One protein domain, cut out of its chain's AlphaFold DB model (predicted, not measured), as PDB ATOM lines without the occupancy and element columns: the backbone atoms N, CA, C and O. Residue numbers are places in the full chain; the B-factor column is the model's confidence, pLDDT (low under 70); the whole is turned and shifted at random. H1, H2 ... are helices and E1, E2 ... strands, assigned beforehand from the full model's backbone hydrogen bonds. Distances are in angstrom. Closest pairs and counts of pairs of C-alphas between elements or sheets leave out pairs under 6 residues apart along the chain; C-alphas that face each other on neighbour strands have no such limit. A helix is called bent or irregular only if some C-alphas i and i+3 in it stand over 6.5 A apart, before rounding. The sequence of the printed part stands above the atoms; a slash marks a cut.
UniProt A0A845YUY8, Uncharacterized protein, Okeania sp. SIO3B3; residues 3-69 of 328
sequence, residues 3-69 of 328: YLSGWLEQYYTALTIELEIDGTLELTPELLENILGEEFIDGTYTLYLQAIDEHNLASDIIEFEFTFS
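AT A GLANCE: This is residues 3 to 69 of the 328 residues of an uncharacterized protein of Okeania sp. SIO3B3 (UniProt A0A845YUY8). With little regular structure, the domain is a long hairpin of two strands, E1 and E2, whose loop extends the longest axis, with one short helix, H1, to one side and a long irregular first stretch from which residues 19 to 24 stick out. The 67 printed residues hold H1, E1 and E2 in that order, with 22 residues in named elements, class mixed. The antiparallel sheet has the order E1 - E2. The whole is only just compact, close to loose, with a radius of gyration of the C-alphas of 12.7 A and spans of 39 by 29 by 18 A.

HOW THE PARTS SIT: After residues 3 to 28, with no named element, comes H1, residues 29 to 36, with every O i to N i+4 pair within hydrogen-bond range. A short link leads to E1, residues 43 to 49. E2, residues 62 to 68, is its antiparallel neighbour in a hairpin, at 155 degrees between directions; N 45 and O 66 are 2.8 A apart, within hydrogen-bond range. H1 and E2 are apart.

IN THESE COORDINATES: H1 begins at C-alpha 29 (-41.668, -47.703, -33.977) and is 10.3 A long. E1 measures 19.4 A and E2 19.1 A, ending at C-alpha 68 (-40.798, -38.029, -32.354).

THE WHOLE: The C-alphas farthest apart, of His 55 and Ser 69, are 39.5 A apart. The printed part has no cut; the link E1 to E2 is long. pLDDT is under 70 at residues 3 to 19, 23 and 67 to 69.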
ATOM      1  N   TYR A   3     -49.253 -49.754 -19.972       47.34
ATOM      2  CA  TYR A   3     -49.135 -48.241 -20.078       47.34
ATOM      3  C   TYR A   3     -50.414 -47.347 -19.940       47.34
ATOM      4  O   TYR A   3     -51.458 -47.682 -20.494       47.34
ATOM      5  N   LEU A   4     -50.345 -46.206 -19.228       46.28
ATOM      6  CA  LEU A   4     -51.471 -45.289 -18.939       46.28
ATOM      7  C   LEU A   4     -51.200 -43.887 -19.514       46.28
ATOM      8  O   LEU A   4     -50.194 -43.279 -19.167       46.28
ATOM      9  N   SER A   5     -52.142 -43.324 -20.274       36.78
ATOM     10  CA  SER A   5     -52.316 -41.875 -20.415       36.78
ATOM     11  C   SER A   5     -53.598 -41.470 -19.671       36.78
ATOM     12  O   SER A   5     -54.689 -41.937 -19.977       36.78
ATOM     13  N   GLY A   6     -53.468 -40.644 -18.627       31.52
ATOM     14  CA  GLY A   6     -54.604 -40.049 -17.907       31.52
ATOM     15  C   GLY A   6     -55.427 -40.997 -17.015       31.52
ATOM     16  O   GLY A   6     -56.041 -41.955 -17.460       31.52
ATOM     17  N   TRP A   7     -55.482 -40.676 -15.719       36.56
ATOM     18  CA  TRP A   7     -56.345 -41.239 -14.666       36.56
ATOM     19  C   TRP A   7     -57.518 -42.137 -15.121       36.56
ATOM     20  O   TRP A   7     -58.617 -41.629 -15.330       36.56
ATOM     21  N   LEU A   8     -57.291 -43.459 -15.208       35.50
ATOM     22  CA  LEU A   8     -58.221 -44.592 -14.989       35.50
ATOM     23  C   LEU A   8     -57.556 -45.898 -15.486       35.50
ATOM     24  O   LEU A   8     -57.018 -45.931 -16.583       35.50
ATOM     25  N   GLU A   9     -57.641 -46.996 -14.723       43.28
ATOM     26  CA  GLU A   9     -57.024 -48.332 -14.953       43.28
ATOM     27  C   GLU A   9     -57.386 -49.056 -16.287       43.28
ATOM     28  O   GLU A   9     -57.142 -50.257 -16.435       43.28
ATOM     29  N   GLN A  10     -57.987 -48.367 -17.262       43.00
ATOM     30  CA  GLN A  10     -58.606 -48.938 -18.464       43.00
ATOM     31  C   GLN A  10     -57.789 -48.796 -19.766       43.00
ATOM     32  O   GLN A  10     -58.194 -49.394 -20.757       43.00
ATOM     33  N   TYR A  11     -56.648 -48.094 -19.787       52.44
ATOM     34  CA  TYR A  11     -55.897 -47.783 -21.031       52.44
ATOM     35  C   TYR A  11     -54.631 -48.607 -21.263       52.44
ATOM     36  O   TYR A  11     -53.790 -48.297 -22.092       52.44
ATOM     37  N   TYR A  12     -54.519 -49.689 -20.517       57.78
ATOM     38  CA  TYR A  12     -53.305 -50.449 -20.405       57.78
ATOM     39  C   TYR A  12     -53.217 -51.604 -21.433       57.78
ATOM     40  O   TYR A  12     -53.808 -52.664 -21.196       57.78
ATOM     41  N   THR A  13     -52.456 -51.427 -22.526       67.00
ATOM     42  CA  THR A  13     -52.194 -52.468 -23.551       67.00
ATOM     43  C   THR A  13     -51.213 -53.527 -23.038       67.00
ATOM     44  O   THR A  13     -50.140 -53.207 -22.527       67.00
ATOM     45  N   ALA A  14     -51.597 -54.806 -23.131       69.44
ATOM     46  CA  ALA A  14     -50.798 -55.922 -22.633       69.44
ATOM     47  C   ALA A  14     -49.782 -56.406 -23.680       69.44
ATOM     48  O   ALA A  14     -50.164 -57.020 -24.668       69.44
ATOM     49  N   LEU A  15     -48.491 -56.212 -23.403       63.72
ATOM     50  CA  LEU A  15     -47.374 -56.597 -24.287       63.72
ATOM     51  C   LEU A  15     -46.841 -58.023 -24.053       63.72
ATOM     52  O   LEU A  15     -45.718 -58.353 -24.404       63.72
ATOM     53  N   THR A  16     -47.629 -58.903 -23.428       63.00
ATOM     54  CA  THR A  16     -47.188 -60.262 -23.039       63.00
ATOM     55  C   THR A  16     -46.826 -61.188 -24.208       63.00
ATOM     56  O   THR A  16     -46.380 -62.301 -23.959       63.00
ATOM     57  N   ILE A  17     -47.056 -60.767 -25.455       53.50
ATOM     58  CA  ILE A  17     -46.801 -61.550 -26.675       53.50
ATOM     59  C   ILE A  17     -45.471 -61.134 -27.339       53.50
ATOM     60  O   ILE A  17     -44.991 -61.844 -28.212       53.50
ATOM     61  N   GLU A  18     -44.859 -60.035 -26.890       59.97
ATOM     62  CA  GLU A  18     -43.648 -59.442 -27.487       59.97
ATOM     63  C   GLU A  18     -42.438 -59.458 -26.546       59.97
ATOM     64  O   GLU A  18     -41.390 -58.896 -26.834       59.97
ATOM     65  N   LEU A  19     -42.591 -60.122 -25.400       66.50
ATOM     66  CA  LEU A  19     -41.481 -60.424 -24.511       66.50
ATOM     67  C   LEU A  19     -40.726 -61.633 -25.048       66.50
ATOM     68  O   LEU A  19     -41.305 -62.709 -25.234       66.50
ATOM     69  N   GLU A  20     -39.424 -61.461 -25.216       73.75
ATOM     70  CA  GLU A  20     -38.516 -62.567 -25.458       73.75
ATOM     71  C   GLU A  20     -38.511 -63.533 -24.266       73.75
ATOM     72  O   GLU A  20     -38.905 -63.211 -23.139       73.75
ATOM     73  N   ILE A  21     -38.052 -64.763 -24.507       71.12
ATOM     74  CA  ILE A  21     -38.019 -65.822 -23.482       71.12
ATOM     75  C   ILE A  21     -37.156 -65.417 -22.272       71.12
ATOM     76  O   ILE A  21     -37.380 -65.904 -21.161       71.12
ATOM     77  N   ASP A  22     -36.180 -64.533 -22.476       74.00
ATOM     78  CA  ASP A  22     -35.304 -63.993 -21.437       74.00
ATOM     79  C   ASP A  22     -35.889 -62.777 -20.692       74.00
ATOM     80  O   ASP A  22     -35.285 -62.298 -19.732       74.00
ATOM     81  N   GLY A  23     -37.086 -62.323 -21.076       65.62
ATOM     82  CA  GLY A  23     -37.771 -61.187 -20.470       65.62
ATOM     83  C   GLY A  23     -37.355 -59.827 -21.030       65.62
ATOM     84  O   GLY A  23     -37.750 -58.812 -20.453       65.62
ATOM     85  N   THR A  24     -36.588 -59.788 -22.124       70.44
ATOM     86  CA  THR A  24     -36.314 -58.551 -22.868       70.44
ATOM     87  C   THR A  24     -37.509 -58.143 -23.740       70.44
ATOM     88  O   THR A  24     -38.360 -58.964 -24.087       70.44
ATOM     89  N   LEU A  25     -37.615 -56.843 -24.028       74.00
ATOM     90  CA  LEU A  25     -38.644 -56.242 -24.880       74.00
ATOM     91  C   LEU A  25     -37.963 -55.212 -25.781       74.00
ATOM     92  O   LEU A  25     -37.327 -54.286 -25.274       74.00
ATOM     93  N   GLU A  26     -38.116 -55.362 -27.091       77.62
ATOM     94  CA  GLU A  26     -37.664 -54.379 -28.073       77.62
ATOM     95  C   GLU A  26     -38.815 -53.424 -28.408       77.62
ATOM     96  O   GLU A  26     -39.918 -53.854 -28.738       77.62
ATOM     97  N   LEU A  27     -38.576 -52.117 -28.287       75.75
ATOM     98  CA  LEU A  27     -39.569 -51.084 -28.573       75.75
ATOM     99  C   LEU A  27     -39.344 -50.537 -29.981       75.75
ATOM    100  O   LEU A  27     -38.641 -49.544 -30.161       75.75
ATOM    101  N   THR A  28     -39.923 -51.201 -30.980       78.06
ATOM    102  CA  THR A  28     -39.880 -50.728 -32.370       78.06
ATOM    103  C   THR A  28     -40.886 -49.590 -32.597       78.06
ATOM    104  O   THR A  28     -41.886 -49.510 -31.876       78.06
ATOM    105  N   PRO A  29     -40.683 -48.722 -33.607       72.88
ATOM    106  CA  PRO A  29     -41.668 -47.703 -33.977       72.88
ATOM    107  C   PRO A  29     -43.061 -48.292 -34.241       72.88
ATOM    108  O   PRO A  29     -44.041 -47.818 -33.678       72.88
ATOM    109  N   GLU A  30     -43.132 -49.407 -34.978       77.19
ATOM    110  CA  GLU A  30     -44.386 -50.119 -35.260       77.19
ATOM    111  C   GLU A  30     -45.084 -50.586 -33.969       77.19
ATOM    112  O   GLU A  30     -46.302 -50.460 -33.825       77.19
ATOM    113  N   LEU A  31     -44.331 -51.103 -32.993       78.94
ATOM    114  CA  LEU A  31     -44.888 -51.477 -31.694       78.94
ATOM    115  C   LEU A  31     -45.399 -50.253 -30.927       78.94
ATOM    116  O   LEU A  31     -46.483 -50.287 -30.343       78.94
ATOM    117  N   LEU A  32     -44.630 -49.170 -30.913       80.06
ATOM    118  CA  LEU A  32     -44.989 -47.949 -30.204       80.06
ATOM    119  C   LEU A  32     -46.250 -47.294 -30.796       80.06
ATOM    120  O   LEU A  32     -47.114 -46.874 -30.028       80.06
ATOM    121  N   GLU A  33     -46.422 -47.296 -32.118       81.19
ATOM    122  CA  GLU A  33     -47.643 -46.836 -32.801       81.19
ATOM    123  C   GLU A  33     -48.836 -47.754 -32.523       81.19
ATOM    124  O   GLU A  33     -49.940 -47.290 -32.235       81.19
ATOM    125  N   ASN A  34     -48.621 -49.073 -32.502       79.50
ATOM    126  CA  ASN A  34     -49.650 -50.033 -32.097       79.50
ATOM    127  C   ASN A  34     -50.097 -49.823 -30.639       79.50
ATOM    128  O   ASN A  34     -51.275 -50.003 -30.316       79.50
ATOM    129  N   ILE A  35     -49.170 -49.447 -29.751       78.06
ATOM    130  CA  ILE A  35     -49.468 -49.092 -28.357       78.06
ATOM    131  C   ILE A  35     -50.232 -47.767 -28.290       78.06
ATOM    132  O   ILE A  35     -51.197 -47.677 -27.527       78.06
ATOM    133  N   LEU A  36     -49.803 -46.762 -29.059       81.25
ATOM    134  CA  LEU A  36     -50.413 -45.433 -29.106       81.25
ATOM    135  C   LEU A  36     -51.830 -45.481 -29.706       81.25
ATOM    136  O   LEU A  36     -52.724 -44.767 -29.252       81.25
ATOM    137  N   GLY A  37     -52.059 -46.388 -30.660       80.62
ATOM    138  CA  GLY A  37     -53.319 -46.557 -31.385       80.62
ATOM    139  C   GLY A  37     -53.501 -45.582 -32.553       80.62
ATOM    140  O   GLY A  37     -54.571 -45.567 -33.166       80.62
ATOM    141  N   GLU A  38     -52.474 -44.790 -32.848       80.50
ATOM    142  CA  GLU A  38     -52.365 -43.828 -33.942       80.50
ATOM    143  C   GLU A  38     -50.889 -43.685 -34.344       80.50
ATOM    144  O   GLU A  38     -50.001 -44.106 -33.601       80.50
ATOM    145  N   GLU A  39     -50.646 -43.130 -35.530       78.94
ATOM    146  CA  GLU A  39     -49.300 -42.758 -35.975       78.94
ATOM    147  C   GLU A  39     -48.761 -41.635 -35.079       78.94
ATOM    148  O   GLU A  39     -49.523 -40.782 -34.601       78.94
ATOM    149  N   PHE A  40     -47.452 -41.636 -34.828       77.00
ATOM    150  CA  PHE A  40     -46.835 -40.532 -34.106       77.00
ATOM    151  C   PHE A  40     -46.883 -39.248 -34.940       77.00
ATOM    152  O   PHE A  40     -46.750 -39.266 -36.156       77.00
ATOM    153  N   ILE A  41     -47.037 -38.116 -34.258       75.25
ATOM    154  CA  ILE A  41     -46.828 -36.777 -34.826       75.25
ATOM    155  C   ILE A  41     -45.672 -36.082 -34.107       75.25
ATOM    156  O   ILE A  41     -45.316 -36.475 -32.994       75.25
ATOM    157  N   ASP A  42     -45.125 -35.016 -34.683       70.25
ATOM    158  CA  ASP A  42     -44.070 -34.223 -34.047       70.25
ATOM    159  C   ASP A  42     -44.411 -33.821 -32.612       70.25
ATOM    160  O   ASP A  42     -45.418 -33.158 -32.338       70.25
ATOM    161  N   GLY A  43     -43.544 -34.204 -31.680       71.38
ATOM    162  CA  GLY A  43     -43.715 -33.880 -30.277       71.38
ATOM    163  C   GLY A  43     -42.916 -34.752 -29.320       71.38
ATOM    164  O   GLY A  43     -42.203 -35.681 -29.693       71.38
ATOM    165  N   THR A  44     -43.051 -34.424 -28.039       73.06
ATOM    166  CA  THR A  44     -42.491 -35.196 -26.929       73.06
ATOM    167  C   THR A  44     -43.532 -36.178 -26.410       73.06
ATOM    168  O   THR A  44     -44.671 -35.799 -26.129       73.06
ATOM    169  N   TYR A  45     -43.116 -37.424 -26.233       80.44
ATOM    170  CA  TYR A  45     -43.921 -38.531 -25.748       80.44
ATOM    171  C   TYR A  45     -43.304 -39.109 -24.481       80.44
ATOM    172  O   TYR A  45     -42.084 -39.163 -24.325       80.44
ATOM    173  N   THR A  46     -44.159 -39.581 -23.576       81.25
ATOM    174  CA  THR A  46     -43.736 -40.281 -22.361       81.25
ATOM    175  C   THR A  46     -44.325 -41.682 -22.352       81.25
ATOM    176  O   THR A  46     -45.544 -41.865 -22.335       81.25
ATOM    177  N   LEU A  47     -43.450 -42.682 -22.336       81.12
ATOM    178  CA  LEU A  47     -43.794 -44.089 -22.208       81.12
ATOM    179  C   LEU A  47     -43.725 -44.521 -20.730       81.12
ATOM    180  O   LEU A  47     -42.703 -44.366 -20.073       81.12
ATOM    181  N   TYR A  48     -44.818 -45.087 -20.217       80.94
ATOM    182  CA  TYR A  48     -45.029 -45.501 -18.814       80.94
ATOM    183  C   TYR A  48     -45.004 -47.025 -18.574       80.94
ATOM    184  O   TYR A  48     -46.049 -47.677 -18.591       80.94
ATOM    185  N   LEU A  49     -43.833 -47.622 -18.337       79.75
ATOM    186  CA  LEU A  49     -43.651 -49.078 -18.259       79.75
ATOM    187  C   LEU A  49     -43.955 -49.629 -16.858       79.75
ATOM    188  O   LEU A  49     -43.353 -49.200 -15.879       79.75
ATOM    189  N   GLN A  50     -44.840 -50.628 -16.754       83.81
ATOM    190  CA  GLN A  50     -45.130 -51.321 -15.488       83.81
ATOM    191  C   GLN A  50     -45.140 -52.842 -15.648       83.81
ATOM    192  O   GLN A  50     -45.974 -53.387 -16.372       83.81
ATOM    193  N   ALA A  51     -44.267 -53.551 -14.933       80.19
ATOM    194  CA  ALA A  51     -44.255 -55.011 -14.888       80.19
ATOM    195  C   ALA A  51     -45.315 -55.551 -13.912       80.19
ATOM    196  O   ALA A  51     -45.604 -54.931 -12.892       80.19
ATOM    197  N   ILE A  52     -45.902 -56.709 -14.228       79.94
ATOM    198  CA  ILE A  52     -46.844 -57.427 -13.357       79.94
ATOM    199  C   ILE A  52     -46.415 -58.894 -13.334       79.94
ATOM    200  O   ILE A  52     -46.236 -59.481 -14.402       79.94
ATOM    201  N   ASP A  53     -46.242 -59.468 -12.145       78.94
ATOM    202  CA  ASP A  53     -45.857 -60.872 -11.984       78.94
ATOM    203  C   ASP A  53     -47.055 -61.847 -12.050       78.94
ATOM    204  O   ASP A  53     -48.222 -61.458 -12.150       78.94
ATOM    205  N   GLU A  54     -46.769 -63.150 -11.966       78.44
ATOM    206  CA  GLU A  54     -47.778 -64.222 -11.993       78.44
ATOM    207  C   GLU A  54     -48.780 -64.182 -10.816       78.44
ATOM    208  O   GLU A  54     -49.840 -64.808 -10.875       78.44
ATOM    209  N   HIS A  55     -48.470 -63.428  -9.757       82.94
ATOM    210  CA  HIS A  55     -49.309 -63.231  -8.575       82.94
ATOM    211  C   HIS A  55     -50.090 -61.905  -8.618       82.94
ATOM    212  O   HIS A  55     -50.765 -61.563  -7.643       82.94
ATOM    213  N   ASN A  56     -50.065 -61.193  -9.753       79.25
ATOM    214  CA  ASN A  56     -50.634 -59.858  -9.955       79.25
ATOM    215  C   ASN A  56     -49.997 -58.764  -9.081       79.25
ATOM    216  O   ASN A  56     -50.656 -57.769  -8.761       79.25
ATOM    217  N   LEU A  57     -48.733 -58.922  -8.688       82.81
ATOM    218  CA  LEU A  57     -47.974 -57.855  -8.050       82.81
ATOM    219  C   LEU A  57     -47.373 -56.948  -9.127       82.81
ATOM    220  O   LEU A  57     -46.662 -57.419 -10.014       82.81
ATOM    221  N   ALA A  58     -47.671 -55.653  -9.047       83.94
ATOM    222  CA  ALA A  58     -47.168 -54.654  -9.982       83.94
ATOM    223  C   ALA A  58     -45.856 -54.024  -9.487       83.94
ATOM    224  O   ALA A  58     -45.690 -53.805  -8.285       83.94
ATOM    225  N   SER A  59     -44.949 -53.709 -10.413       83.81
ATOM    226  CA  SER A  59     -43.770 -52.882 -10.148       83.81
ATOM    227  C   SER A  59     -44.135 -51.401 -10.026       83.81
ATOM    228  O   SER A  59     -45.253 -50.981 -10.355       83.81
ATOM    229  N   ASP A  60     -43.149 -50.595  -9.633       85.69
ATOM    230  CA  ASP A  60     -43.183 -49.158  -9.895       85.69
ATOM    231  C   ASP A  60     -43.273 -48.891 -11.407       85.69
ATOM    232  O   ASP A  60     -42.892 -49.738 -12.228       85.69
ATOM    233  N   ILE A  61     -43.820 -47.728 -11.759       82.88
ATOM    234  CA  ILE A  61     -43.910 -47.263 -13.144       82.88
ATOM    235  C   ILE A  61     -42.576 -46.612 -13.511       82.88
ATOM    236  O   ILE A  61     -42.083 -45.756 -12.779       82.88
ATOM    237  N   ILE A  62     -42.011 -47.021 -14.641       79.69
ATOM    238  CA  ILE A  62     -40.818 -46.427 -15.240       79.69
ATOM    239  C   ILE A  62     -41.279 -45.473 -16.335       79.69
ATOM    240  O   ILE A  62     -42.080 -45.853 -17.185       79.69
ATOM    241  N   GLU A  63     -40.767 -44.249 -16.318       82.06
ATOM    242  CA  GLU A  63     -41.063 -43.236 -17.329       82.06
ATOM    243  C   GLU A  63     -39.885 -43.131 -18.299       82.06
ATOM    244  O   GLU A  63     -38.735 -43.014 -17.872       82.06
ATOM    245  N   PHE A  64     -40.166 -43.191 -19.598       76.00
ATOM    246  CA  PHE A  64     -39.195 -42.961 -20.661       76.00
ATOM    247  C   PHE A  64     -39.709 -41.850 -21.568       76.00
ATOM    248  O   PHE A  64     -40.740 -42.002 -22.222       76.00
ATOM    249  N   GLU A  65     -39.014 -40.719 -21.569       77.75
ATOM    250  CA  GLU A  65     -39.339 -39.583 -22.424       77.75
ATOM    251  C   GLU A  65     -38.553 -39.681 -23.731       77.75
ATOM    252  O   GLU A  65     -37.343 -39.912 -23.719       77.75
ATOM    253  N   PHE A  66     -39.241 -39.506 -24.855       71.62
ATOM    254  CA  PHE A  66     -38.631 -39.444 -26.178       71.62
ATOM    255  C   PHE A  66     -39.326 -38.392 -27.036       71.62
ATOM    256  O   PHE A  66     -40.464 -38.007 -26.780       71.62
ATOM    257  N   THR A  67     -38.642 -37.913 -28.066       65.88
ATOM    258  CA  THR A  67     -39.217 -37.013 -29.068       65.88
ATOM    259  C   THR A  67     -39.390 -37.765 -30.372       65.88
ATOM    260  O   THR A  67     -38.443 -38.393 -30.838       65.88
ATOM    261  N   PHE A  68     -40.574 -37.671 -30.962       69.56
ATOM    262  CA  PHE A  68     -40.798 -38.029 -32.354       69.56
ATOM    263  C   PHE A  68     -40.799 -36.736 -33.169       69.56
ATOM    264  O   PHE A  68     -41.416 -35.755 -32.757       69.56
ATOM    265  N   SER A  69     -40.076 -36.713 -34.283       62.34
ATOM    266  CA  SER A  69     -40.166 -35.642 -35.270       62.34
ATOM    267  C   SER A  69     -40.125 -36.281 -36.644       62.34
ATOM    268  O   SER A  69     -39.150 -36.929 -37.019       62.34
TER     269      SER A  69